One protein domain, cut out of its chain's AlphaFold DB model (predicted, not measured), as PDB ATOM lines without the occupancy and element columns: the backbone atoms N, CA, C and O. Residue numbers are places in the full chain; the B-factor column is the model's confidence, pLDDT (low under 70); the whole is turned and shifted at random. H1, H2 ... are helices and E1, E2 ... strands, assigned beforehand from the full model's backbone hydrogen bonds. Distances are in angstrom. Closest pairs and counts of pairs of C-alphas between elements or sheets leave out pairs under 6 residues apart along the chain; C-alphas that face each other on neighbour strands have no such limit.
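AT A GLANCE: This is residues 4 to 201 of the 448 residues of an uncharacterized protein of Methylorubrum populi (UniProt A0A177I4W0). A twisted sheet of eight strands, curled like part of a barrel, makes a wall, and two helices, H2 and the long H4, cross one of its faces side by side. The small hairpin E5 E6 prolongs E4 and E7 beyond the wall, while H3 and H5 only graze the sheet. The printed part has 198 residues with five named helices and ten named strands, in the order E1 H1 H2 E2 E3 E4 E5 E6 E7 E8 E9 H3 E10 H4 H5; the class is mixed, helices and strands. The large sheet, mixed, runs E1 E2 E3 E4 E7 E8 E9 E10. The whole is compact, with a radius of gyration of the C-alphas of 16.9 A, and spans 46 by 35 by 34 A.

HOW THE PARTS SIT: Edge strand E1, residues 4 to 7, is parallel to E2, residues 56 to 63, with N 6 and O 60 3.0 A apart. Between them come H1, residues 25 to 30, and H2, residues 36 to 49, a strand-helix-strand unit, two parallel neighbour strands with helices between. H1 and H2, a helical hairpin, only just touch, with 3 pairs of C-alphas within 8 A, the closest Ala 28 and Gln 36 at 5.9 A. E2, E3, residues 70 to 80, and E4, residues 83 to 88, form a meander, each strand the antiparallel neighbour of the one before: N 59 and O 75 are 2.8 A apart, N 76 and O 87 2.9 A. E4 runs on into E5, residues 91 to 94, whose hairpin with E6, residues 100 to 104, has N 93 and O 101 at 2.8 A. E6 runs on into E7, residues 107 to 110, antiparallel to E4, with N 88 and O 107 at 2.8 A. E7, E8, residues 114 to 118, and E9, residues 124 to 129, form a second meander: N 108 and O 116 are 2.8 A apart, N 115 and O 127 2.9 A. H3, residues 133 to 136, only grazes the sheet. Edge strand E10, residues 147 to 150, is antiparallel to E9, with N 148 and O 128 at 2.9 A. H4, residues 155 to 178, and H2 make two layers with the sheet, on the same face, each at a height of 10.0 A over the sheet and across the strands. H4 touches H2 with its residues 166 to 177 alone, the closest C-alphas being Leu 42 and Leu 173 at 6.1 A, at a shallow tilt of 16 degrees, the same way. H5, residues 194 to 200, only grazes the sheet. H1, H2, H4 and H5 have every O i to N i+4 pair within hydrogen-bond range; H3 is too short for one.

IN THESE COORDINATES: E1 begins at C-alpha 4, (208.377, 145.686, 53.398). H2 is 20.4 A long, E2 22.4 A, E3 30.6 A and H4 34.5 A. H5 ends at C-alpha 200, (212.201, 149.779, 46.929).

THE WHOLE: The C-alphas of Glu 152 and Pro 186, the two farthest apart, are 48.4 A apart. The printed part has no cut; the links E1 to H1 and H4 to H5 are long. Mean pLDDT of the printed part is 78.2, with residues 5 to 15, 64 to 68, 92 to 101, 136 to 146 and 183 to 201 under 70.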
ATOM      1  N   VAL A   4     209.685 145.588  54.048       73.25
ATOM      2  CA  VAL A   4     208.377 145.686  53.398       73.25
ATOM      3  C   VAL A   4     208.108 147.134  53.059       73.25
ATOM      4  O   VAL A   4     208.001 147.982  53.941       73.25
ATOM      5  N   HIS A   5     207.954 147.412  51.773       65.50
ATOM      6  CA  HIS A   5     207.555 148.727  51.309       65.50
ATOM      7  C   HIS A   5     206.044 148.765  51.085       65.50
ATOM      8  O   HIS A   5     205.475 147.894  50.426       65.50
ATOM      9  N   LYS A   6     205.373 149.750  51.684       63.59
ATOM     10  CA  LYS A   6     203.965 150.041  51.405       63.59
ATOM     11  C   LYS A   6     203.879 151.350  50.636       63.59
ATOM     12  O   LYS A   6     204.148 152.422  51.186       63.59
ATOM     13  N   PHE A   7     203.454 151.252  49.381       61.53
ATOM     14  CA  PHE A   7     203.007 152.402  48.608       61.53
ATOM     15  C   PHE A   7     201.686 152.870  49.196       61.53
ATOM     16  O   PHE A   7     200.698 152.140  49.164       61.53
ATOM     17  N   ASN A   8     201.681 154.075  49.759       51.88
ATOM     18  CA  ASN A   8     200.429 154.710  50.133       51.88
ATOM     19  C   ASN A   8     199.828 155.539  48.996       51.88
ATOM     20  O   ASN A   8     198.699 155.939  49.203       51.88
ATOM     21  N   GLU A   9     200.512 155.771  47.855       54.25
ATOM     22  CA  GLU A   9     199.891 156.248  46.589       54.25
ATOM     23  C   GLU A   9     200.860 156.584  45.418       54.25
ATOM     24  O   GLU A   9     200.375 156.946  44.355       54.25
ATOM     25  N   PHE A  10     202.197 156.467  45.501       60.97
ATOM     26  CA  PHE A  10     203.072 156.968  44.411       60.97
ATOM     27  C   PHE A  10     204.292 156.071  44.177       60.97
ATOM     28  O   PHE A  10     205.174 155.990  45.029       60.97
ATOM     29  N   ALA A  11     204.312 155.370  43.038       52.03
ATOM     30  CA  ALA A  11     205.185 154.212  42.821       52.03
ATOM     31  C   ALA A  11     206.322 154.422  41.801       52.03
ATOM     32  O   ALA A  11     207.220 153.596  41.730       52.03
ATOM     33  N   LEU A  12     206.332 155.499  41.011       59.09
ATOM     34  CA  LEU A  12     207.210 155.559  39.825       59.09
ATOM     35  C   LEU A  12     208.331 156.592  39.859       59.09
ATOM     36  O   LEU A  12     209.158 156.629  38.949       59.09
ATOM     37  N   ARG A  13     208.386 157.441  40.883       62.53
ATOM     38  CA  ARG A  13     209.420 158.473  40.990       62.53
ATOM     39  C   ARG A  13     210.331 158.215  42.171       62.53
ATOM     40  O   ARG A  13     209.926 157.665  43.192       62.53
ATOM     41  N   ALA A  14     211.566 158.677  42.015       62.94
ATOM     42  CA  ALA A  14     212.481 158.825  43.123       62.94
ATOM     43  C   ALA A  14     211.860 159.752  44.172       62.94
ATOM     44  O   ALA A  14     211.513 160.894  43.890       62.94
ATOM     45  N   SER A  15     211.736 159.244  45.384       68.50
ATOM     46  CA  SER A  15     211.367 159.993  46.574       68.50
ATOM     47  C   SER A  15     212.620 160.355  47.360       68.50
ATOM     48  O   SER A  15     213.629 159.647  47.320       68.50
ATOM     49  N   ARG A  16     212.562 161.440  48.130       71.75
ATOM     50  CA  ARG A  16     213.635 161.783  49.064       71.75
ATOM     51  C   ARG A  16     213.515 160.928  50.320       71.75
ATOM     52  O   ARG A  16     212.463 160.911  50.955       71.75
ATOM     53  N   PHE A  17     214.589 160.258  50.728       76.94
ATOM     54  CA  PHE A  17     214.594 159.567  52.014       76.94
ATOM     55  C   PHE A  17     214.763 160.584  53.141       76.94
ATOM     56  O   PHE A  17     215.719 161.361  53.156       76.94
ATOM     57  N   VAL A  18     213.837 160.582  54.095       76.31
ATOM     58  CA  VAL A  18     213.878 161.470  55.252       76.31
ATOM     59  C   VAL A  18     214.266 160.669  56.484       76.31
ATOM     60  O   VAL A  18     213.565 159.745  56.899       76.31
ATOM     61  N   ARG A  19     215.385 161.065  57.091       77.50
ATOM     62  CA  ARG A  19     215.829 160.539  58.383       77.50
ATOM     63  C   ARG A  19     215.166 161.311  59.523       77.50
ATOM     64  O   ARG A  19     214.968 162.521  59.381       77.50
ATOM     65  N   PRO A  20     214.880 160.656  60.659       81.94
ATOM     66  CA  PRO A  20     214.487 161.375  61.858       81.94
ATOM     67  C   PRO A  20     215.558 162.393  62.255       81.94
ATOM     68  O   PRO A  20     216.755 162.123  62.155       81.94
ATOM     69  N   VAL A  21     215.123 163.567  62.707       79.62
ATOM     70  CA  VAL A  21     216.020 164.628  63.169       79.62
ATOM     71  C   VAL A  21     216.662 164.201  64.487       79.62
ATOM     72  O   VAL A  21     215.948 163.951  65.464       79.62
ATOM     73  N   SER A  22     217.995 164.144  64.510       80.12
ATOM     74  CA  SER A  22     218.773 163.894  65.726       80.12
ATOM     75  C   SER A  22     218.502 164.968  66.778       80.12
ATOM     76  O   SER A  22     218.375 166.153  66.469       80.12
ATOM     77  N   MET A  23     218.433 164.547  68.035       81.38
ATOM     78  CA  MET A  23     218.149 165.404  69.182       81.38
ATOM     79  C   MET A  23     219.035 164.969  70.348       81.38
ATOM     80  O   MET A  23     219.347 163.786  70.465       81.38
ATOM     81  N   SER A  24     219.450 165.905  71.206       83.00
ATOM     82  CA  SER A  24     220.150 165.528  72.436       83.00
ATOM     83  C   SER A  24     219.197 164.771  73.366       83.00
ATOM     84  O   SER A  24     217.992 165.030  73.368       83.00
ATOM     85  N   SER A  25     219.705 163.853  74.192       78.81
ATOM     86  CA  SER A  25     218.843 163.149  75.151       78.81
ATOM     87  C   SER A  25     218.179 164.101  76.151       78.81
ATOM     88  O   SER A  25     217.042 163.863  76.549       78.81
ATOM     89  N   GLU A  26     218.844 165.200  76.523       78.88
ATOM     90  CA  GLU A  26     218.269 166.221  77.408       78.88
ATOM     91  C   GLU A  26     217.077 166.934  76.749       78.88
ATOM     92  O   GLU A  26     216.022 167.086  77.372       78.88
ATOM     93  N   ASP A  27     217.210 167.310  75.475       79.94
ATOM     94  CA  ASP A  27     216.125 167.930  74.712       79.94
ATOM     95  C   ASP A  27     214.992 166.937  74.449       79.94
ATOM     96  O   ASP A  27     213.821 167.295  74.573       79.94
ATOM     97  N   ALA A  28     215.321 165.674  74.155       78.56
ATOM     98  CA  ALA A  28     214.340 164.623  73.916       78.56
ATOM     99  C   ALA A  28     213.463 164.402  75.150       78.56
ATOM    100  O   ALA A  28     212.239 164.439  75.028       78.56
ATOM    101  N   VAL A  29     214.059 164.270  76.339       76.31
ATOM    102  CA  VAL A  29     213.331 164.116  77.613       76.31
ATOM    103  C   VAL A  29     212.391 165.297  77.884       76.31
ATOM    104  O   VAL A  29     211.290 165.104  78.399       76.31
ATOM    105  N   ARG A  30     212.788 166.519  77.505       77.25
ATOM    106  CA  ARG A  30     211.958 167.731  77.640       77.25
ATOM    107  C   ARG A  30     210.943 167.908  76.510       77.25
ATOM    108  O   ARG A  30     210.057 168.759  76.609       77.25
ATOM    109  N   SER A  31     211.064 167.136  75.435       77.38
ATOM    110  CA  SER A  31     210.188 167.219  74.275       77.38
ATOM    111  C   SER A  31     208.867 166.476  74.499       77.38
ATOM    112  O   SER A  31     208.676 165.706  75.442       77.38
ATOM    113  N   ARG A  32     207.930 166.657  73.564       77.38
ATOM    114  CA  ARG A  32     206.693 165.862  73.507       77.38
ATOM    115  C   ARG A  32     206.936 164.413  73.047       77.38
ATOM    116  O   ARG A  32     206.008 163.612  73.097       77.38
ATOM    117  N   MET A  33     208.154 164.077  72.613       78.19
ATOM    118  CA  MET A  33     208.554 162.783  72.053       78.19
ATOM    119  C   MET A  33     209.840 162.276  72.738       78.19
ATOM    120  O   MET A  33     210.927 162.370  72.171       78.19
ATOM    121  N   PRO A  34     209.752 161.699  73.950       80.88
ATOM    122  CA  PRO A  34     210.922 161.384  74.786       80.88
ATOM    123  C   PRO A  34     211.842 160.263  74.271       80.88
ATOM    124  O   PRO A  34     212.871 159.971  74.889       80.88
ATOM    125  N   LEU A  35     211.482 159.643  73.144       85.62
ATOM    126  CA  LEU A  35     212.244 158.599  72.451       85.62
ATOM    127  C   LEU A  35     212.832 159.084  71.114       85.62
ATOM    128  O   LEU A  35     213.335 158.284  70.328       85.62
ATOM    129  N   GLN A  36     212.717 160.381  70.819       82.88
ATOM    130  CA  GLN A  36     213.078 160.945  69.522       82.88
ATOM    131  C   GLN A  36     214.572 160.819  69.200       82.88
ATOM    132  O   GLN A  36     214.911 160.513  68.058       82.88
ATOM    133  N   ASP A  37     215.440 161.030  70.190       83.19
ATOM    134  CA  ASP A  37     216.892 160.858  70.070       83.19
ATOM    135  C   ASP A  37     217.242 159.438  69.607       83.19
ATOM    136  O   ASP A  37     217.952 159.258  68.619       83.19
ATOM    137  N   LEU A  38     216.631 158.433  70.236       89.62
ATOM    138  CA  LEU A  38     216.853 157.026  69.901       89.62
ATOM    139  C   LEU A  38     216.306 156.644  68.520       89.62
ATOM    140  O   LEU A  38     216.846 155.756  67.866       89.62
ATOM    141  N   GLY A  39     215.238 157.300  68.059       89.12
ATOM    142  CA  GLY A  39     214.660 157.045  66.740       89.12
ATOM    143  C   GLY A  39     215.613 157.398  65.595       89.12
ATOM    144  O   GLY A  39     215.737 156.625  64.644       89.12
ATOM    145  N   ALA A  40     216.299 158.541  65.690       85.38
ATOM    146  CA  ALA A  40     217.282 158.966  64.691       85.38
ATOM    147  C   ALA A  40     218.481 158.013  64.641       85.38
ATOM    148  O   ALA A  40     218.853 157.554  63.557       85.38
ATOM    149  N   ASP A  41     219.016 157.659  65.810       89.00
ATOM    150  CA  ASP A  41     220.118 156.707  65.936       89.00
ATOM    151  C   ASP A  41     219.730 155.333  65.382       89.00
ATOM    152  O   ASP A  41     220.513 154.713  64.667       89.00
ATOM    153  N   LEU A  42     218.499 154.872  65.638       92.38
ATOM    154  CA  LEU A  42     218.053 153.557  65.182       92.38
ATOM    155  C   LEU A  42     217.998 153.478  63.660       92.38
ATOM    156  O   LEU A  42     218.486 152.515  63.073       92.38
ATOM    157  N   VAL A  43     217.439 154.499  63.010       89.19
ATOM    158  CA  VAL A  43     217.392 154.562  61.543       89.19
ATOM    159  C   VAL A  43     218.800 154.685  60.952       89.19
ATOM    160  O   VAL A  43     219.074 154.082  59.914       89.19
ATOM    161  N   ALA A  44     219.704 155.424  61.602       86.50
ATOM    162  CA  ALA A  44     221.093 155.541  61.164       86.50
ATOM    163  C   ALA A  44     221.853 154.208  61.263       86.50
ATOM    164  O   ALA A  44     222.539 153.826  60.314       86.50
ATOM    165  N   GLU A  45     221.697 153.476  62.368       90.69
ATOM    166  CA  GLU A  45     222.331 152.170  62.556       90.69
ATOM    167  C   GLU A  45     221.764 151.117  61.601       90.69
ATOM    168  O   GLU A  45     222.542 150.386  60.994       90.69
ATOM    169  N   LEU A  46     220.443 151.091  61.376       89.94
ATOM    170  CA  LEU A  46     219.819 150.229  60.361       89.94
ATOM    171  C   LEU A  46     220.385 150.499  58.960       89.94
ATOM    172  O   LEU A  46     220.711 149.563  58.238       89.94
ATOM    173  N   ALA A  47     220.571 151.766  58.585       84.94
ATOM    174  CA  ALA A  47     221.211 152.101  57.315       84.94
ATOM    175  C   ALA A  47     222.673 151.608  57.258       84.94
ATOM    176  O   ALA A  47     223.115 151.087  56.235       84.94
ATOM    177  N   ARG A  48     223.425 151.720  58.364       87.31
ATOM    178  CA  ARG A  48     224.834 151.293  58.448       87.31
ATOM    179  C   ARG A  48     225.004 149.776  58.308       87.31
ATOM    180  O   ARG A  48     225.887 149.317  57.578       87.31
ATOM    181  N   VAL A  49     224.193 148.995  59.019       88.81
ATOM    182  CA  VAL A  49     224.259 147.519  58.990       88.81
ATOM    183  C   VAL A  49     223.524 146.917  57.792       88.81
ATOM    184  O   VAL A  49     223.603 145.715  57.559       88.81
ATOM    185  N   GLY A  50     222.838 147.754  57.011       85.00
ATOM    186  CA  GLY A  50     221.957 147.343  55.930       85.00
ATOM    187  C   GLY A  50     220.525 147.106  56.410       85.00
ATOM    188  O   GLY A  50     220.272 146.667  57.525       85.00
ATOM    189  N   TRP A  51     219.564 147.379  55.532       86.06
ATOM    190  CA  TRP A  51     218.133 147.314  55.846       86.06
ATOM    191  C   TRP A  51     217.594 145.884  56.040       86.06
ATOM    192  O   TRP A  51     216.522 145.700  56.615       86.06
ATOM    193  N   ASP A  52     218.334 144.877  55.570       84.38
ATOM    194  CA  ASP A  52     218.023 143.444  55.670       84.38
ATOM    195  C   ASP A  52     218.658 142.837  56.936       84.38
ATOM    196  O   ASP A  52     219.582 142.026  56.878       84.38
ATOM    197  N   VAL A  53     218.216 143.306  58.107       88.44
ATOM    198  CA  VAL A  53     218.699 142.787  59.394       88.44
ATOM    199  C   VAL A  53     217.908 141.532  59.772       88.44
ATOM    200  O   VAL A  53     216.676 141.602  59.846       88.44
ATOM    201  N   PRO A  54     218.568 140.400  60.087       86.25
ATOM    202  CA  PRO A  54     217.882 139.209  60.573       86.25
ATOM    203  C   PRO A  54     216.975 139.513  61.772       86.25
ATOM    204  O   PRO A  54     217.337 140.290  62.656       86.25
ATOM    205  N   GLU A  55     215.801 138.873  61.807       88.44
ATOM    206  CA  GLU A  55     214.785 138.985  62.877       88.44
ATOM    207  C   GLU A  55     214.075 140.339  62.984       88.44
ATOM    208  O   GLU A  55     213.082 140.449  63.708       88.44
ATOM    209  N   LEU A  56     214.549 141.357  62.265       92.69
ATOM    210  CA  LEU A  56     213.869 142.634  62.157       92.69
ATOM    211  C   LEU A  56     213.081 142.677  60.860       92.69
ATOM    212  O   LEU A  56     213.514 142.191  59.818       92.69
ATOM    213  N   ARG A  57     211.917 143.307  60.918       90.88
ATOM    214  CA  ARG A  57     211.164 143.705  59.744       90.88
ATOM    215  C   ARG A  57     211.057 145.219  59.725       90.88
ATOM    216  O   ARG A  57     210.493 145.817  60.638       90.88
ATOM    217  N   VAL A  58     211.590 145.833  58.675       89.31
ATOM    218  CA  VAL A  58     211.554 147.284  58.480       89.31
ATOM    219  C   VAL A  58     210.432 147.601  57.499       89.31
ATOM    220  O   VAL A  58     210.479 147.210  56.333       89.31
ATOM    221  N   GLU A  59     209.397 148.290  57.972       88.12
ATOM    222  CA  GLU A  59     208.358 148.834  57.109       88.12
ATOM    223  C   GLU A  59     208.758 150.231  56.652       88.12
ATOM    224  O   GLU A  59     208.951 151.140  57.461       88.12
ATOM    225  N   ILE A  60     208.821 150.411  55.342       84.62
ATOM    226  CA  ILE A  60     209.102 151.694  54.717       84.62
ATOM    227  C   ILE A  60     207.826 152.177  54.046       84.62
ATOM    228  O   ILE A  60     207.119 151.404  53.393       84.62
ATOM    229  N   ARG A  61     207.526 153.464  54.196       80.81
ATOM    230  CA  ARG A  61     206.396 154.098  53.521       80.81
ATOM    231  C   ARG A  61     206.860 155.255  52.681       80.81
ATOM    232  O   ARG A  61     207.878 155.886  52.952       80.81
ATOM    233  N   THR A  62     206.088 155.529  51.644       76.81
ATOM    234  CA  THR A  62     206.240 156.732  50.833       76.81
ATOM    235  C   THR A  62     204.967 157.556  50.937       76.81
ATOM    236  O   THR A  62     203.866 157.017  50.836       76.81
ATOM    237  N   TYR A  63     205.132 158.837  51.247       73.00
ATOM    238  CA  TYR A  63     204.067 159.799  51.515       73.00
ATOM    239  C   TYR A  63     204.399 161.129  50.832       73.00
ATOM    240  O   TYR A  63     205.553 161.377  50.506       73.00
ATOM    241  N   GLY A  64     203.406 161.994  50.637       68.75
ATOM    242  CA  GLY A  64     203.587 163.305  50.013       68.75
ATOM    243  C   GLY A  64     203.190 163.322  48.540       68.75
ATOM    244  O   GLY A  64     202.552 162.389  48.059       68.75
ATOM    245  N   ARG A  65     203.492 164.420  47.844       64.69
ATOM    246  CA  ARG A  65     203.109 164.664  46.444       64.69
ATOM    247  C   ARG A  65     204.177 165.497  45.735       64.69
ATOM    248  O   ARG A  65     204.838 166.278  46.410       64.69
ATOM    249  N   GLY A  66     204.327 165.364  44.416       64.38
ATOM    250  CA  GLY A  66     205.299 166.165  43.655       64.38
ATOM    251  C   GLY A  66     206.738 165.964  44.152       64.38
ATOM    252  O   GLY A  66     207.121 164.839  44.476       64.38
ATOM    253  N   SER A  67     207.530 167.037  44.274       57.81
ATOM    254  CA  SER A  67     208.859 166.982  44.918       57.81
ATOM    255  C   SER A  67     208.815 166.655  46.408       57.81
ATOM    256  O   SER A  67     209.816 166.213  46.970       57.81
ATOM    257  N   ASN A  68     207.667 166.851  47.060       63.62
ATOM    258  CA  ASN A  68     207.471 166.546  48.473       63.62
ATOM    259  C   ASN A  68     207.203 165.056  48.713       63.62
ATOM    260  O   ASN A  68     206.762 164.670  49.798       63.62
ATOM    261  N   LEU A  69     207.458 164.206  47.712       70.44
ATOM    262  CA  LEU A  69     207.426 162.765  47.866       70.44
ATOM    263  C   LEU A  69     208.596 162.300  48.738       70.44
ATOM    264  O   LEU A  69     209.768 162.354  48.362       70.44
ATOM    265  N   ILE A  70     208.252 161.804  49.918       74.62
ATOM    266  CA  ILE A  70     209.193 161.405  50.952       74.62
ATOM    267  C   ILE A  70     209.068 159.923  51.263       74.62
ATOM    268  O   ILE A  70     207.976 159.387  51.457       74.62
ATOM    269  N   THR A  71     210.208 159.261  51.388       79.31
ATOM    270  CA  THR A  71     210.304 157.904  51.913       79.31
ATOM    271  C   THR A  71     210.860 157.954  53.323       79.31
ATOM    272  O   THR A  71     211.832 158.653  53.587       79.31
ATOM    273  N   HIS A  72     210.246 157.221  54.240       83.56
ATOM    274  CA  HIS A  72     210.686 157.145  55.629       83.56
ATOM    275  C   HIS A  72     210.464 155.735  56.172       83.56
ATOM    276  O   HIS A  72     209.623 154.978  55.671       83.56
ATOM    277  N   VAL A  73     211.209 155.388  57.219       87.31
ATOM    278  CA  VAL A  73     210.917 154.203  58.028       87.31
ATOM    279  C   VAL A  73     209.623 154.482  58.776       87.31
ATOM    280  O   VAL A  73     209.569 155.431  59.544       87.31
ATOM    281  N   ALA A  74     208.584 153.686  58.541       88.19
ATOM    282  CA  ALA A  74     207.289 153.829  59.199       88.19
ATOM    283  C   ALA A  74     207.193 152.962  60.456       88.19
ATOM    284  O   ALA A  74     206.601 153.374  61.460       88.19
ATOM    285  N   SER A  75     207.771 151.760  60.412       92.00
ATOM    286  CA  SER A  75     207.926 150.927  61.597       92.00
ATOM    287  C   SER A  75     209.099 149.960  61.514       92.00
ATOM    288  O   SER A  75     209.591 149.627  60.438       92.00
ATOM    289  N   VAL A  76     209.532 149.503  62.685       93.25
ATOM    290  CA  VAL A  76     210.466 148.391  62.856       93.25
ATOM    291  C   VAL A  76     209.804 147.391  63.792       93.25
ATOM    292  O   VAL A  76     209.462 147.736  64.922       93.25
ATOM    293  N   THR A  77     209.593 146.166  63.325       92.88
ATOM    294  CA  THR A  77     209.026 145.072  64.119       92.88
ATOM    295  C   THR A  77     210.040 143.955  64.285       92.88
ATOM    296  O   THR A  77     210.944 143.795  63.470       92.88
ATOM    297  N   GLY A  78     209.902 143.174  65.349       91.62
ATOM    298  CA  GLY A  78     210.767 142.027  65.589       91.62
ATOM    299  C   GLY A  78     210.310 141.210  66.786       91.62
ATOM    300  O   GLY A  78     209.231 141.434  67.344       91.62
ATOM    301  N   ALA A  79     211.146 140.259  67.186       89.19
ATOM    302  CA  ALA A  79     210.953 139.467  68.390       89.19
ATOM    303  C   ALA A  79     212.216 139.481  69.254       89.19
ATOM    304  O   ALA A  79     213.331 139.597  68.757       89.19
ATOM    305  N   SER A  80     212.010 139.375  70.561       87.94
ATOM    306  CA  SER A  80     213.043 139.165  71.574       87.94
ATOM    307  C   SER A  80     212.675 137.946  72.418       87.94
ATOM    308  O   SER A  80     211.537 137.473  72.343       87.94
ATOM    309  N   ASP A  81     213.575 137.499  73.294       85.56
ATOM    310  CA  ASP A  81     213.279 136.439  74.272       85.56
ATOM    311  C   ASP A  81     212.071 136.777  75.163       85.56
ATOM    312  O   ASP A  81     211.352 135.893  75.624       85.56
ATOM    313  N   ALA A  82     211.808 138.070  75.378       84.62
ATOM    314  CA  ALA A  82     210.673 138.554  76.156       84.62
ATOM    315  C   ALA A  82     209.360 138.640  75.346       84.62
ATOM    316  O   ALA A  82     208.306 138.920  75.920       84.62
ATOM    317  N   GLY A  83     209.403 138.434  74.026       85.75
ATOM    318  CA  GLY A  83     208.253 138.522  73.124       85.75
ATOM    319  C   GLY A  83     208.415 139.522  71.968       85.75
ATOM    320  O   GLY A  83     209.490 140.107  71.786       85.75
ATOM    321  N   PRO A  84     207.350 139.702  71.159       89.00
ATOM    322  CA  PRO A  84     207.332 140.615  70.021       89.00
ATOM    323  C   PRO A  84     207.409 142.084  70.444       89.00
ATOM    324  O   PRO A  84     206.969 142.461  71.531       89.00
ATOM    325  N   PHE A  85     207.923 142.914  69.542       92.19
ATOM    326  CA  PHE A  85     207.946 144.365  69.685       92.19
ATOM    327  C   PHE A  85     207.645 145.062  68.355       92.19
ATOM    328  O   PHE A  85     207.803 144.493  67.271       92.19
ATOM    329  N   GLU A  86     207.236 146.322  68.449       92.38
ATOM    330  CA  GLU A  86     206.957 147.185  67.302       92.38
ATOM    331  C   GLU A  86     207.282 148.639  67.648       92.38
ATOM    332  O   GLU A  86     206.832 149.175  68.658       92.38
ATOM    333  N   LEU A  87     208.074 149.285  66.803       93.88
ATOM    334  CA  LEU A  87     208.474 150.681  66.918       93.88
ATOM    335  C   LEU A  87     207.853 151.437  65.753       93.88
ATOM    336  O   LEU A  87     208.052 151.038  64.611       93.88
ATOM    337  N   HIS A  88     207.118 152.514  66.013       91.38
ATOM    338  CA  HIS A  88     206.488 153.315  64.969       91.38
ATOM    339  C   HIS A  88     206.999 154.750  64.943       91.38
ATOM    340  O   HIS A  88     207.105 155.420  65.974       91.38
ATOM    341  N   PHE A  89     207.196 155.233  63.724       89.62
ATOM    342  CA  PHE A  89     207.770 156.533  63.419       89.62
ATOM    343  C   PHE A  89     206.710 157.450  62.795       89.62
ATOM    344  O   PHE A  89     206.835 157.877  61.654       89.62
ATOM    345  N   HIS A  90     205.623 157.728  63.519       82.50
ATOM    346  CA  HIS A  90     204.537 158.592  63.022       82.50
ATOM    347  C   HIS A  90     204.639 160.035  63.523       82.50
ATOM    348  O   HIS A  90     203.851 160.891  63.115       82.50
ATOM    349  N   GLY A  91     205.591 160.324  64.410       72.19
ATOM    350  CA  GLY A  91     205.747 161.635  65.020       72.19
ATOM    351  C   GLY A  91     206.141 162.702  64.003       72.19
ATOM    352  O   GLY A  91     207.170 162.578  63.345       72.19
ATOM    353  N   SER A  92     205.341 163.762  63.885       69.31
ATOM    354  CA  SER A  92     205.658 164.897  63.016       69.31
ATOM    355  C   SER A  92     206.908 165.639  63.504       69.31
ATOM    356  O   SER A  92     206.951 166.118  64.637       69.31
ATOM    357  N   GLN A  93     207.908 165.752  62.636       67.00
ATOM    358  CA  GLN A  93     209.136 166.519  62.810       67.00
ATOM    359  C   GLN A  93     209.228 167.567  61.698       67.00
ATOM    360  O   GLN A  93     208.938 167.278  60.540       67.00
ATOM    361  N   GLY A  94     209.614 168.796  62.036       57.94
ATOM    362  CA  GLY A  94     209.879 169.822  61.027       57.94
ATOM    363  C   GLY A  94     211.212 169.557  60.324       57.94
ATOM    364  O   GLY A  94     212.230 169.389  60.992       57.94
ATOM    365  N   LEU A  95     211.216 169.537  58.991       56.53
ATOM    366  CA  LEU A  95     212.432 169.544  58.178       56.53
ATOM    367  C   LEU A  95     212.854 170.966  57.787       56.53
ATOM    368  O   LEU A  95     212.045 171.895  57.724       56.53
ATOM    369  N   SER A  96     214.136 171.094  57.422       41.00
ATOM    370  CA  SER A  96     214.659 172.214  56.630       41.00
ATOM    371  C   SER A  96     213.797 172.409  55.378       41.00
ATOM    372  O   SER A  96     213.697 171.497  54.560       41.00
ATOM    373  N   GLY A  97     213.175 173.582  55.246       53.88
ATOM    374  CA  GLY A  97     212.210 173.897  54.183       53.88
ATOM    375  C   GLY A  97     210.762 174.064  54.665       53.88
ATOM    376  O   GLY A  97     209.911 174.446  53.874       53.88
ATOM    377  N   GLY A  98     210.472 173.837  55.954       55.12
ATOM    378  CA  GLY A  98     209.158 174.134  56.545       55.12
ATOM    379  C   GLY A  98     208.114 173.019  56.417       55.12
ATOM    380  O   GLY A  98     206.943 173.249  56.716       55.12
ATOM    381  N   TYR A  99     208.519 171.813  56.010       58.69
ATOM    382  CA  TYR A  99     207.627 170.657  55.895       58.69
ATOM    383  C   TYR A  99     207.631 169.810  57.166       58.69
ATOM    384  O   TYR A  99     208.681 169.512  57.733       58.69
ATOM    385  N   HIS A 100     206.441 169.394  57.591       66.25
ATOM    386  CA  HIS A 100     206.247 168.433  58.668       66.25
ATOM    387  C   HIS A 100     206.296 167.013  58.107       66.25
ATOM    388  O   HIS A 100     205.470 166.650  57.271       66.25
ATOM    389  N   VAL A 101     207.241 166.205  58.581       67.44
ATOM    390  CA  VAL A 101     207.412 164.816  58.161       67.44
ATOM    391  C   VAL A 101     207.279 163.884  59.356       67.44
ATOM    392  O   VAL A 101     207.862 164.116  60.410       67.44
ATOM    393  N   SER A 102     206.491 162.823  59.202       70.25
ATOM    394  CA  SER A 102     206.334 161.781  60.215       70.25
ATOM    395  C   SER A 102     207.571 160.885  60.265       70.25
ATOM    396  O   SER A 102     207.650 159.894  59.551       70.25
ATOM    397  N   THR A 103     208.551 161.258  61.085       74.75
ATOM    398  CA  THR A 103     209.796 160.495  61.298       74.75
ATOM    399  C   THR A 103     210.154 160.318  62.770       74.75
ATOM    400  O   THR A 103     211.081 159.586  63.092       74.75
ATOM    401  N   GLY A 104     209.446 160.953  63.700       82.50
ATOM    402  CA  GLY A 104     209.699 160.795  65.128       82.50
ATOM    403  C   GLY A 104     209.199 159.454  65.654       82.50
ATOM    404  O   GLY A 104     208.030 159.116  65.461       82.50
ATOM    405  N   LEU A 105     210.065 158.721  66.366       88.62
ATOM    406  CA  LEU A 105     209.673 157.540  67.135       88.62
ATOM    407  C   LEU A 105     208.703 157.968  68.236       88.62
ATOM    408  O   LEU A 105     209.085 158.618  69.210       88.62
ATOM    409  N   ASN A 106     207.431 157.627  68.060       87.38
ATOM    410  CA  ASN A 106     206.366 158.146  68.907       87.38
ATOM    411  C   ASN A 106     205.478 157.048  69.492       87.38
ATOM    412  O   ASN A 106     204.818 157.294  70.498       87.38
ATOM    413  N   GLN A 107     205.488 155.838  68.932       89.62
ATOM    414  CA  GLN A 107     204.772 154.700  69.498       89.62
ATOM    415  C   GLN A 107     205.680 153.473  69.608       89.62
ATOM    416  O   GLN A 107     206.428 153.156  68.686       89.62
ATOM    417  N   VAL A 108     205.584 152.779  70.742       91.19
ATOM    418  CA  VAL A 108     206.376 151.593  71.070       91.19
ATOM    419  C   VAL A 108     205.472 150.521  71.664       91.19
ATOM    420  O   VAL A 108     204.775 150.754  72.650       91.19
ATOM    421  N   LEU A 109     205.510 149.342  71.062       88.94
ATOM    422  CA  LEU A 109     205.009 148.088  71.591       88.94
ATOM    423  C   LEU A 109     206.179 147.346  72.234       88.94
ATOM    424  O   LEU A 109     207.104 146.922  71.542       88.94
ATOM    425  N   LEU A 110     206.136 147.200  73.552       88.00
ATOM    426  CA  LEU A 110     207.154 146.514  74.332       88.00
ATOM    427  C   LEU A 110     206.793 145.036  74.528       88.00
ATOM    428  O   LEU A 110     205.616 144.727  74.752       88.00
ATOM    429  N   PRO A 111     207.798 144.143  74.604       83.06
ATOM    430  CA  PRO A 111     207.593 142.724  74.911       83.06
ATOM    431  C   PRO A 111     206.796 142.468  76.201       83.06
ATOM    432  O   PRO A 111     206.031 141.510  76.299       83.06
ATOM    433  N   ALA A 112     206.873 143.396  77.160       84.12
ATOM    434  CA  ALA A 112     206.104 143.403  78.404       84.12
ATOM    435  C   ALA A 112     204.593 143.680  78.227       84.12
ATOM    436  O   ALA A 112     203.934 144.078  79.189       84.12
ATOM    437  N   ARG A 113     204.029 143.480  77.026       87.56
ATOM    438  CA  ARG A 113     202.596 143.642  76.719       87.56
ATOM    439  C   ARG A 113     202.077 145.073  76.843       87.56
ATOM    440  O   ARG A 113     200.876 145.289  77.001       87.56
ATOM    441  N   TRP A 114     202.969 146.054  76.745       89.25
ATOM    442  CA  TRP A 114     202.628 147.473  76.799       89.25
ATOM    443  C   TRP A 114     202.727 148.107  75.428       89.25
ATOM    444  O   TRP A 114     203.722 147.934  74.734       89.25
ATOM    445  N   LYS A 115     201.727 148.908  75.083       89.62
ATOM    446  CA  LYS A 115     201.782 149.833  73.963       89.62
ATOM    447  C   LYS A 115     201.741 151.251  74.512       89.62
ATOM    448  O   LYS A 115     200.799 151.632  75.203       89.62
ATOM    449  N   LEU A 116     202.766 152.025  74.195       91.31
ATOM    450  CA  LEU A 116     202.911 153.424  74.571       91.31
ATOM    451  C   LEU A 116     202.846 154.261  73.300       91.31
ATOM    452  O   LEU A 116     203.523 153.933  72.331       91.31
ATOM    453  N   ALA A 117     202.064 155.335  73.294       90.06
ATOM    454  CA  ALA A 117     202.061 156.304  72.207       90.06
ATOM    455  C   ALA A 117     202.102 157.739  72.744       90.06
ATOM    456  O   ALA A 117     201.355 158.100  73.658       90.06
ATOM    457  N   HIS A 118     202.981 158.531  72.143       87.44
ATOM    458  CA  HIS A 118     203.157 159.961  72.331       87.44
ATOM    459  C   HIS A 118     202.622 160.673  71.087       87.44
ATOM    460  O   HIS A 118     202.992 160.348  69.955       87.44
ATOM    461  N   HIS A 119     201.730 161.635  71.290       83.88
ATOM    462  CA  HIS A 119     201.057 162.349  70.209       83.88
ATOM    463  C   HIS A 119     201.664 163.743  70.027       83.88
ATOM    464  O   HIS A 119     202.242 164.322  70.949       83.88
ATOM    465  N   SER A 120     201.543 164.308  68.826       74.31
ATOM    466  CA  SER A 120     202.105 165.629  68.497       74.31
ATOM    467  C   SER A 120     201.475 166.777  69.299       74.31
ATOM    468  O   SER A 120     202.117 167.801  69.554       74.31
ATOM    469  N   ASP A 121     200.230 166.602  69.743       79.88
ATOM    470  CA  ASP A 121     199.535 167.531  70.638       79.88
ATOM    471  C   ASP A 121     200.058 167.479  72.090       79.88
ATOM    472  O   ASP A 121     199.666 168.298  72.915       79.88
ATOM    473  N   GLY A 122     200.992 166.568  72.393       79.25
ATOM    474  CA  GLY A 122     201.550 166.348  73.726       79.25
ATOM    475  C   GLY A 122     200.737 165.375  74.579       79.25
ATOM    476  O   GLY A 122     201.171 165.035  75.682       79.25
ATOM    477  N   SER A 123     199.591 164.897  74.085       84.81
ATOM    478  CA  SER A 123     198.835 163.845  74.750       84.81
ATOM    479  C   SER A 123     199.590 162.514  74.692       84.81
ATOM    480  O   SER A 123     200.467 162.282  73.853       84.81
ATOM    481  N   ARG A 124     199.266 161.622  75.631       89.12
ATOM    482  CA  ARG A 124     199.886 160.301  75.747       89.12
ATOM    483  C   ARG A 124     198.809 159.246  75.940       89.12
ATOM    484  O   ARG A 124     197.815 159.479  76.627       89.12
ATOM    485  N   SER A 125     199.000 158.075  75.350       89.06
ATOM    486  CA  SER A 125     198.103 156.933  75.532       89.06
ATOM    487  C   SER A 125     198.895 155.670  75.814       89.06
ATOM    488  O   SER A 125     199.816 155.339  75.068       89.06
ATOM    489  N   ALA A 126     198.517 154.970  76.878       90.19
ATOM    490  CA  ALA A 126     199.062 153.670  77.223       90.19
ATOM    491  C   ALA A 126     197.959 152.615  77.150       90.19
ATOM    492  O   ALA A 126     196.840 152.823  77.631       90.19
ATOM    493  N   GLU A 127     198.294 151.477  76.565       88.81
ATOM    494  CA  GLU A 127     197.428 150.313  76.472       88.81
ATOM    495  C   GLU A 127     198.195 149.089  76.974       88.81
ATOM    496  O   GLU A 127     199.393 148.946  76.724       88.81
ATOM    497  N   TYR A 128     197.504 148.208  77.695       87.81
ATOM    498  CA  TYR A 128     198.054 146.930  78.137       87.81
ATOM    499  C   TYR A 128     197.310 145.777  77.482       87.81
ATOM    500  O   TYR A 128     196.074 145.757  77.456       87.81
ATOM    501  N   TYR A 129     198.061 144.801  76.990       83.81
ATOM    502  CA  TYR A 129     197.512 143.652  76.301       83.81
ATOM    503  C   TYR A 129     197.064 142.551  77.278       83.81
ATOM    504  O   TYR A 129     197.845 142.034  78.078       83.81
ATOM    505  N   ARG A 130     195.785 142.167  77.199       81.12
ATOM    506  CA  ARG A 130     195.123 141.124  78.007       81.12
ATOM    507  C   ARG A 130     194.487 139.999  77.177       81.12
ATOM    508  O   ARG A 130     193.673 139.255  77.718       81.12
ATOM    509  N   GLY A 131     194.783 139.906  75.881       77.44
ATOM    510  CA  GLY A 131     194.292 138.806  75.042       77.44
ATOM    511  C   GLY A 131     195.148 137.538  75.165       77.44
ATOM    512  O   GLY A 131     195.894 137.375  76.137       77.44
ATOM    513  N   THR A 132     195.021 136.626  74.200       79.50
ATOM    514  CA  THR A 132     195.741 135.343  74.218       79.50
ATOM    515  C   THR A 132     197.213 135.508  73.826       79.50
ATOM    516  O   THR A 132     197.611 136.503  73.226       79.50
ATOM    517  N   GLU A 133     198.063 134.539  74.172       75.25
ATOM    518  CA  GLU A 133     199.470 134.573  73.747       75.25
ATOM    519  C   GLU A 133     199.623 134.421  72.225       75.25
ATOM    520  O   GLU A 133     200.521 135.014  71.633       75.25
ATOM    521  N   GLU A 134     198.729 133.670  71.582       73.19
ATOM    522  CA  GLU A 134     198.694 133.526  70.125       73.19
ATOM    523  C   GLU A 134     198.387 134.864  69.440       73.19
ATOM    524  O   GLU A 134     199.090 135.270  68.514       73.19
ATOM    525  N   ASP A 135     197.402 135.595  69.956       70.88
ATOM    526  CA  ASP A 135     197.045 136.926  69.470       70.88
ATOM    527  C   ASP A 135     198.146 137.963  69.774       70.88
ATOM    528  O   ASP A 135     198.429 138.831  68.949       70.88
ATOM    529  N   TRP A 136     198.826 137.846  70.924       68.69
ATOM    530  CA  TRP A 136     199.986 138.680  71.270       68.69
ATOM    531  C   TRP A 136     201.125 138.538  70.255       68.69
ATOM    532  O   TRP A 136     201.771 139.520  69.900       68.69
ATOM    533  N   ARG A 137     201.348 137.319  69.753       68.88
ATOM    534  CA  ARG A 137     202.368 137.016  68.738       68.88
ATOM    535  C   ARG A 137     202.020 137.563  67.347       68.88
ATOM    536  O   ARG A 137     202.877 137.517  66.466       68.88
ATOM    537  N   ASN A 138     200.812 138.096  67.134       65.12
ATOM    538  CA  ASN A 138     200.364 138.629  65.847       65.12
ATOM    539  C   ASN A 138     199.743 140.040  65.973       65.12
ATOM    540  O   ASN A 138     198.542 140.220  65.737       65.12
ATOM    541  N   PRO A 139     200.551 141.068  66.302       53.72
ATOM    542  CA  PRO A 139     200.072 142.414  66.640       53.72
ATOM    543  C   PRO A 139     199.391 143.164  65.478       53.72
ATOM    544  O   PRO A 139     198.805 144.223  65.689       53.72
ATOM    545  N   HIS A 140     199.425 142.621  64.255       52.44
ATOM    546  CA  HIS A 140     198.783 143.207  63.076       52.44
ATOM    547  C   HIS A 140     197.282 142.878  62.939       52.44
ATOM    548  O   HIS A 140     196.615 143.475  62.090       52.44
ATOM    549  N   ARG A 141     196.721 141.955  63.740       50.84
ATOM    550  CA  ARG A 141     195.263 141.740  63.798       50.84
ATOM    551  C   ARG A 141     194.615 142.906  64.552       50.84
ATOM    552  O   ARG A 141     195.076 143.291  65.618       50.84
ATOM    553  N   GLY A 142     193.584 143.505  63.952       44.72
ATOM    554  CA  GLY A 142     193.026 144.802  64.343       44.72
ATOM    555  C   GLY A 142     192.764 145.001  65.844       44.72
ATOM    556  O   GLY A 142     192.399 144.078  66.567       44.72
ATOM    557  N   TYR A 143     192.900 146.262  66.262       48.72
ATOM    558  CA  TYR A 143     192.849 146.851  67.610       48.72
ATOM    559  C   TYR A 143     191.678 146.488  68.556       48.72
ATOM    560  O   TYR A 143     191.567 147.072  69.630       48.72
ATOM    561  N   ALA A 144     190.800 145.546  68.221       50.69
ATOM    562  CA  ALA A 144     189.529 145.360  68.920       50.69
ATOM    563  C   ALA A 144     189.492 144.215  69.953       50.69
ATOM    564  O   ALA A 144     188.503 144.108  70.676       50.69
ATOM    565  N   GLN A 145     190.523 143.368  70.076       58.97
ATOM    566  CA  GLN A 145     190.479 142.226  71.004       58.97
ATOM    567  C   GLN A 145     191.738 142.145  71.883       58.97
ATOM    568  O   GLN A 145     192.818 141.775  71.438       58.97
ATOM    569  N   GLY A 146     191.597 142.513  73.161       62.75
ATOM    570  CA  GLY A 146     192.606 142.279  74.205       62.75
ATOM    571  C   GLY A 146     193.313 143.522  74.746       62.75
ATOM    572  O   GLY A 146     193.747 143.502  75.896       62.75
ATOM    573  N   TRP A 147     193.389 144.620  73.997       76.81
ATOM    574  CA  TRP A 147     193.997 145.867  74.474       76.81
ATOM    575  C   TRP A 147     193.073 146.617  75.438       76.81
ATOM    576  O   TRP A 147     191.891 146.815  75.159       76.81
ATOM    577  N   ARG A 148     193.602 147.049  76.588       80.81
ATOM    578  CA  ARG A 148     192.883 147.921  77.529       80.81
ATOM    579  C   ARG A 148     193.623 149.232  77.719       80.81
ATOM    580  O   ARG A 148     194.769 149.232  78.163       80.81
ATOM    581  N   ARG A 149     192.936 150.337  77.426       83.69
ATOM    582  CA  ARG A 149     193.442 151.691  77.648       83.69
ATOM    583  C   ARG A 149     193.563 151.978  79.143       83.69
ATOM    584  O   ARG A 149     192.670 151.654  79.926       83.69
ATOM    585  N   VAL A 150     194.668 152.605  79.526       86.12
ATOM    586  CA  VAL A 150     194.892 153.119  80.879       86.12
ATOM    587  C   VAL A 150     194.495 154.591  80.883       86.12
ATOM    588  O   VAL A 150     195.155 155.414  80.253       86.12
ATOM    589  N   HIS A 151     193.377 154.912  81.535       70.50
ATOM    590  CA  HIS A 151     192.772 156.247  81.481       70.50
ATOM    591  C   HIS A 151     193.387 157.257  82.468       70.50
ATOM    592  O   HIS A 151     193.185 158.453  82.292       70.50
ATOM    593  N   GLU A 152     194.180 156.808  83.448       71.00
ATOM    594  CA  GLU A 152     194.711 157.648  84.539       71.00
ATOM    595  C   GLU A 152     196.137 157.227  84.936       71.00
ATOM    596  O   GLU A 152     196.421 156.820  86.061       71.00
ATOM    597  N   ALA A 153     197.059 157.265  83.978       79.81
ATOM    598  CA  ALA A 153     198.469 157.023  84.255       79.81
ATOM    599  C   ALA A 153     199.126 158.278  84.859       79.81
ATOM    600  O   ALA A 153     199.237 159.301  84.181       79.81
ATOM    601  N   GLY A 154     199.573 158.193  86.115       87.56
ATOM    602  CA  GLY A 154     200.345 159.252  86.777       87.56
ATOM    603  C   GLY A 154     201.732 159.474  86.157       87.56
ATOM    604  O   GLY A 154     202.185 158.699  85.313       87.56
ATOM    605  N   VAL A 155     202.424 160.528  86.595       87.06
ATOM    606  CA  VAL A 155     203.769 160.894  86.104       87.06
ATOM    607  C   VAL A 155     204.757 159.736  86.281       87.06
ATOM    608  O   VAL A 155     205.343 159.299  85.294       87.06
ATOM    609  N   ASP A 156     204.811 159.135  87.471       90.50
ATOM    610  CA  ASP A 156     205.687 157.996  87.793       90.50
ATOM    611  C   ASP A 156     205.459 156.764  86.899       90.50
ATOM    612  O   ASP A 156     206.356 155.941  86.701       90.50
ATOM    613  N   PHE A 157     204.234 156.581  86.389       91.88
ATOM    614  CA  PHE A 157     203.952 155.517  85.427       91.88
ATOM    615  C   PHE A 157     204.631 155.832  84.097       91.88
ATOM    616  O   PHE A 157     205.292 154.966  83.525       91.88
ATOM    617  N   TRP A 158     204.460 157.058  83.604       88.94
ATOM    618  CA  TRP A 158     205.005 157.473  82.318       88.94
ATOM    619  C   TRP A 158     206.523 157.536  82.326       88.94
ATOM    620  O   TRP A 158     207.119 157.080  81.356       88.94
ATOM    621  N   GLU A 159     207.138 158.038  83.393       89.69
ATOM    622  CA  GLU A 159     208.597 158.044  83.551       89.69
ATOM    623  C   GLU A 159     209.140 156.618  83.468       89.69
ATOM    624  O   GLU A 159     209.869 156.288  82.538       89.69
ATOM    625  N   ARG A 160     208.639 155.719  84.321       92.38
ATOM    626  CA  ARG A 160     209.063 154.313  84.340       92.38
ATOM    627  C   ARG A 160     208.881 153.610  82.998       92.38
ATOM    628  O   ARG A 160     209.772 152.904  82.544       92.38
ATOM    629  N   ARG A 161     207.721 153.772  82.354       92.31
ATOM    630  CA  ARG A 161     207.442 153.122  81.061       92.31
ATOM    631  C   ARG A 161     208.262 153.717  79.923       92.31
ATOM    632  O   ARG A 161     208.623 152.995  78.996       92.31
ATOM    633  N   THR A 162     208.575 155.006  79.994       90.12
ATOM    634  CA  THR A 162     209.480 155.655  79.043       90.12
ATOM    635  C   THR A 162     210.909 155.164  79.242       90.12
ATOM    636  O   THR A 162     211.562 154.853  78.252       90.12
ATOM    637  N   ASP A 163     211.369 155.005  80.483       91.44
ATOM    638  CA  ASP A 163     212.693 154.459  80.797       91.44
ATOM    639  C   ASP A 163     212.836 153.008  80.332       91.44
ATOM    640  O   ASP A 163     213.838 152.649  79.715       91.44
ATOM    641  N   GLU A 164     211.808 152.182  80.541       93.00
ATOM    642  CA  GLU A 164     211.756 150.821  79.998       93.00
ATOM    643  C   GLU A 164     211.850 150.824  78.465       93.00
ATOM    644  O   GLU A 164     212.621 150.053  77.891       93.00
ATOM    645  N   ALA A 165     211.112 151.713  77.789       92.12
ATOM    646  CA  ALA A 165     211.182 151.843  76.338       92.12
ATOM    647  C   ALA A 165     212.558 152.327  75.860       92.12
ATOM    648  O   ALA A 165     213.096 151.772  74.902       92.12
ATOM    649  N   ARG A 166     213.157 153.307  76.547       92.69
ATOM    650  CA  ARG A 166     214.518 153.786  76.269       92.69
ATOM    651  C   ARG A 166     215.540 152.672  76.435       92.69
ATOM    652  O   ARG A 166     216.359 152.476  75.546       92.69
ATOM    653  N   SER A 167     215.470 151.920  77.532       94.19
ATOM    654  CA  SER A 167     216.369 150.794  77.790       94.19
ATOM    655  C   SER A 167     216.226 149.708  76.725       94.19
ATOM    656  O   SER A 167     217.232 149.162  76.279       94.19
ATOM    657  N   PHE A 168     214.997 149.405  76.299       94.75
ATOM    658  CA  PHE A 168     214.746 148.420  75.253       94.75
ATOM    659  C   PHE A 168     215.327 148.859  73.902       94.75
ATOM    660  O   PHE A 168     216.093 148.118  73.287       94.75
ATOM    661  N   VAL A 169     215.007 150.078  73.452       93.88
ATOM    662  CA  VAL A 169     215.512 150.612  72.176       93.88
ATOM    663  C   VAL A 169     217.034 150.793  72.222       93.88
ATOM    664  O   VAL A 169     217.709 150.488  71.243       93.88
ATOM    665  N   GLY A 170     217.589 151.203  73.365       94.81
ATOM    666  CA  GLY A 170     219.033 151.264  73.598       94.81
ATOM    667  C   GLY A 170     219.711 149.898  73.461       94.81
ATOM    668  O   GLY A 170     220.725 149.790  72.783       94.81
ATOM    669  N   GLY A 171     219.122 148.836  74.016       95.25
ATOM    670  CA  GLY A 171     219.631 147.472  73.834       95.25
ATOM    671  C   GLY A 171     219.608 147.013  72.371       95.25
ATOM    672  O   GLY A 171     220.563 146.399  71.899       95.25
ATOM    673  N   LEU A 172     218.550 147.356  71.626       94.62
ATOM    674  CA  LEU A 172     218.483 147.094  70.184       94.62
ATOM    675  C   LEU A 172     219.574 147.855  69.412       94.62
ATOM    676  O   LEU A 172     220.184 147.291  68.506       94.62
ATOM    677  N   LEU A 173     219.834 149.113  69.777       94.94
ATOM    678  CA  LEU A 173     220.897 149.931  69.190       94.94
ATOM    679  C   LEU A 173     222.282 149.325  69.410       94.94
ATOM    680  O   LEU A 173     223.039 149.213  68.451       94.94
ATOM    681  N   GLU A 174     222.604 148.898  70.631       96.00
ATOM    682  CA  GLU A 174     223.882 148.231  70.915       96.00
ATOM    683  C   GLU A 174     224.043 146.952  70.085       96.00
ATOM    684  O   GLU A 174     225.074 146.757  69.444       96.00
ATOM    685  N   ARG A 175     222.978 146.143  69.967       94.62
ATOM    686  CA  ARG A 175     222.985 144.951  69.106       94.62
ATOM    687  C   ARG A 175     223.308 145.294  67.650       94.62
ATOM    688  O   ARG A 175     224.057 144.570  67.003       94.62
ATOM    689  N   LEU A 176     222.740 146.376  67.114       93.38
ATOM    690  CA  LEU A 176     223.044 146.830  65.754       93.38
ATOM    691  C   LEU A 176     224.487 147.343  65.648       93.38
ATOM    692  O   LEU A 176     225.169 147.021  64.679       93.38
ATOM    693  N   ARG A 177     224.984 148.085  66.644       93.75
ATOM    694  CA  ARG A 177     226.367 148.603  66.693       93.75
ATOM    695  C   ARG A 177     227.419 147.496  66.635       93.75
ATOM    696  O   ARG A 177     228.453 147.682  65.999       93.75
ATOM    697  N   GLU A 178     227.132 146.340  67.223       94.81
ATOM    698  CA  GLU A 178     227.990 145.151  67.162       94.81
ATOM    699  C   GLU A 178     227.985 144.459  65.787       94.81
ATOM    700  O   GLU A 178     228.927 143.737  65.451       94.81
ATOM    701  N   MET A 179     226.951 144.676  64.965       93.06
ATOM    702  CA  MET A 179     226.884 144.095  63.624       93.06
ATOM    703  C   MET A 179     227.883 144.775  62.674       93.06
ATOM    704  O   MET A 179     228.038 146.009  62.684       93.06
ATOM    705  N   PRO A 180     228.540 143.993  61.796       89.44
ATOM    706  CA  PRO A 180     229.481 144.539  60.833       89.44
ATOM    707  C   PRO A 180     228.776 145.549  59.927       89.44
ATOM    708  O   PRO A 180     227.689 145.295  59.410       89.44
ATOM    709  N   SER A 181     229.410 146.705  59.721       85.06
ATOM    710  CA  SER A 181     228.925 147.669  58.735       85.06
ATOM    711  C   SER A 181     228.954 147.018  57.362       85.06
ATOM    712  O   SER A 181     229.978 146.463  56.956       85.06
ATOM    713  N   VAL A 182     227.872 147.159  56.607       83.06
ATOM    714  CA  VAL A 182     227.950 146.905  55.171       83.06
ATOM    715  C   VAL A 182     228.662 148.113  54.560       83.06
ATOM    716  O   VAL A 182     228.543 149.224  55.083       83.06
ATOM    717  N   VAL A 183     229.449 147.908  53.496       68.19
ATOM    718  CA  VAL A 183     230.127 148.999  52.768       68.19
ATOM    719  C   VAL A 183     229.131 150.147  52.573       68.19
ATOM    720  O   VAL A 183     228.027 149.853  52.084       68.19
ATOM    721  N   PRO A 184     229.474 151.393  52.976       57.34
ATOM    722  CA  PRO A 184     228.560 152.518  52.897       57.34
ATOM    723  C   PRO A 184     228.011 152.580  51.489       57.34
ATOM    724  O   PRO A 184     228.772 152.653  50.519       57.34
ATOM    725  N   THR A 185     226.696 152.493  51.366       55.91
ATOM    726  CA  THR A 185     226.112 152.782  50.077       55.91
ATOM    727  C   THR A 185     226.339 154.264  49.802       55.91
ATOM    728  O   THR A 185     226.144 155.059  50.727       55.91
ATOM    729  N   PRO A 186     226.758 154.670  48.588       59.72
ATOM    730  CA  PRO A 186     226.707 156.073  48.220       59.72
ATOM    731  C   PRO A 186     225.316 156.608  48.557       59.72
ATOM    732  O   PRO A 186     224.294 156.072  48.121       59.72
ATOM    733  N   VAL A 187     225.311 157.611  49.424       59.09
ATOM    734  CA  VAL A 187     224.128 158.391  49.725       59.09
ATOM    735  C   VAL A 187     224.073 159.456  48.642       59.09
ATOM    736  O   VAL A 187     225.068 160.155  48.441       59.09
ATOM    737  N   ASP A 188     222.972 159.538  47.900       59.75
ATOM    738  CA  ASP A 188     222.849 160.579  46.880       59.75
ATOM    739  C   ASP A 188     222.753 161.978  47.513       59.75
ATOM    740  O   ASP A 188     222.682 162.140  48.737       59.75
ATOM    741  N   GLU A 189     222.770 163.016  46.676       49.47
ATOM    742  CA  GLU A 189     222.702 164.420  47.106       49.47
ATOM    743  C   GLU A 189     221.462 164.753  47.962       49.47
ATOM    744  O   GLU A 189     221.442 165.767  48.661       49.47
ATOM    745  N   TYR A 190     220.455 163.874  47.975       48.78
ATOM    746  CA  TYR A 190     219.218 164.018  48.737       48.78
ATOM    747  C   TYR A 190     219.199 163.224  50.047       48.78
ATOM    748  O   TYR A 190     218.209 163.289  50.785       48.78
ATOM    749  N   GLY A 191     220.275 162.505  50.379       54.38
ATOM    750  CA  GLY A 191     220.335 161.680  51.584       54.38
ATOM    751  C   GLY A 191     219.837 160.245  51.379       54.38
ATOM    752  O   GLY A 191     219.676 159.517  52.368       54.38
ATOM    753  N   PHE A 192     219.590 159.831  50.130       60.06
ATOM    754  CA  PHE A 192     219.017 158.531  49.805       60.06
ATOM    755  C   PHE A 192     220.088 157.436  49.757       60.06
ATOM    756  O   PHE A 192     221.055 157.525  49.007       60.06
ATOM    757  N   ASP A 193     219.907 156.378  50.546       64.31
ATOM    758  CA  ASP A 193     220.759 155.185  50.519       64.31
ATOM    759  C   ASP A 193     220.455 154.363  49.257       64.31
ATOM    760  O   ASP A 193     219.346 153.848  49.116       64.31
ATOM    761  N   ALA A 194     221.408 154.227  48.327       63.88
ATOM    762  CA  ALA A 194     221.134 153.549  47.055       63.88
ATOM    763  C   ALA A 194     220.653 152.087  47.213       63.88
ATOM    764  O   ALA A 194     219.860 151.630  46.401       63.88
ATOM    765  N   LYS A 195     220.997 151.380  48.301       66.94
ATOM    766  CA  LYS A 195     220.528 150.010  48.562       66.94
ATOM    767  C   LYS A 195     219.077 150.022  48.977       66.94
ATOM    768  O   LYS A 195     218.338 149.103  48.656       66.94
ATOM    769  N   LEU A 196     218.650 151.077  49.668       66.25
ATOM    770  CA  LEU A 196     217.236 151.294  49.913       66.25
ATOM    771  C   LEU A 196     216.479 151.479  48.593       66.25
ATOM    772  O   LEU A 196     215.320 151.098  48.506       66.25
ATOM    773  N   ARG A 197     217.137 152.012  47.554       63.75
ATOM    774  CA  ARG A 197     216.528 152.276  46.241       63.75
ATOM    775  C   ARG A 197     216.335 150.966  45.513       63.75
ATOM    776  O   ARG A 197     215.250 150.720  45.005       63.75
ATOM    777  N   ASP A 198     217.357 150.121  45.561       62.59
ATOM    778  CA  ASP A 198     217.330 148.769  45.012       62.59
ATOM    779  C   ASP A 198     216.294 147.890  45.733       62.59
ATOM    780  O   ASP A 198     215.640 147.062  45.112       62.59
ATOM    781  N   LEU A 199     216.087 148.091  47.040       62.28
ATOM    782  CA  LEU A 199     215.084 147.360  47.828       62.28
ATOM    783  C   LEU A 199     213.647 147.870  47.633       62.28
ATOM    784  O   LEU A 199     212.696 147.156  47.954       62.28
ATOM    785  N   ILE A 200     213.488 149.105  47.155       63.38
ATOM    786  CA  ILE A 200     212.201 149.779  46.929       63.38
ATOM    787  C   ILE A 200     211.880 149.877  45.429       63.38
ATOM    788  O   ILE A 200     210.832 150.403  45.054       63.38
ATOM    789  N   SER A 201     212.753 149.372  44.553       60.69
ATOM    790  CA  SER A 201     212.596 149.524  43.110       60.69
ATOM    791  C   SER A 201     211.254 148.951  42.669       60.69
ATOM    792  O   SER A 201     211.007 147.749  42.785       60.69
TER     793      SER A 201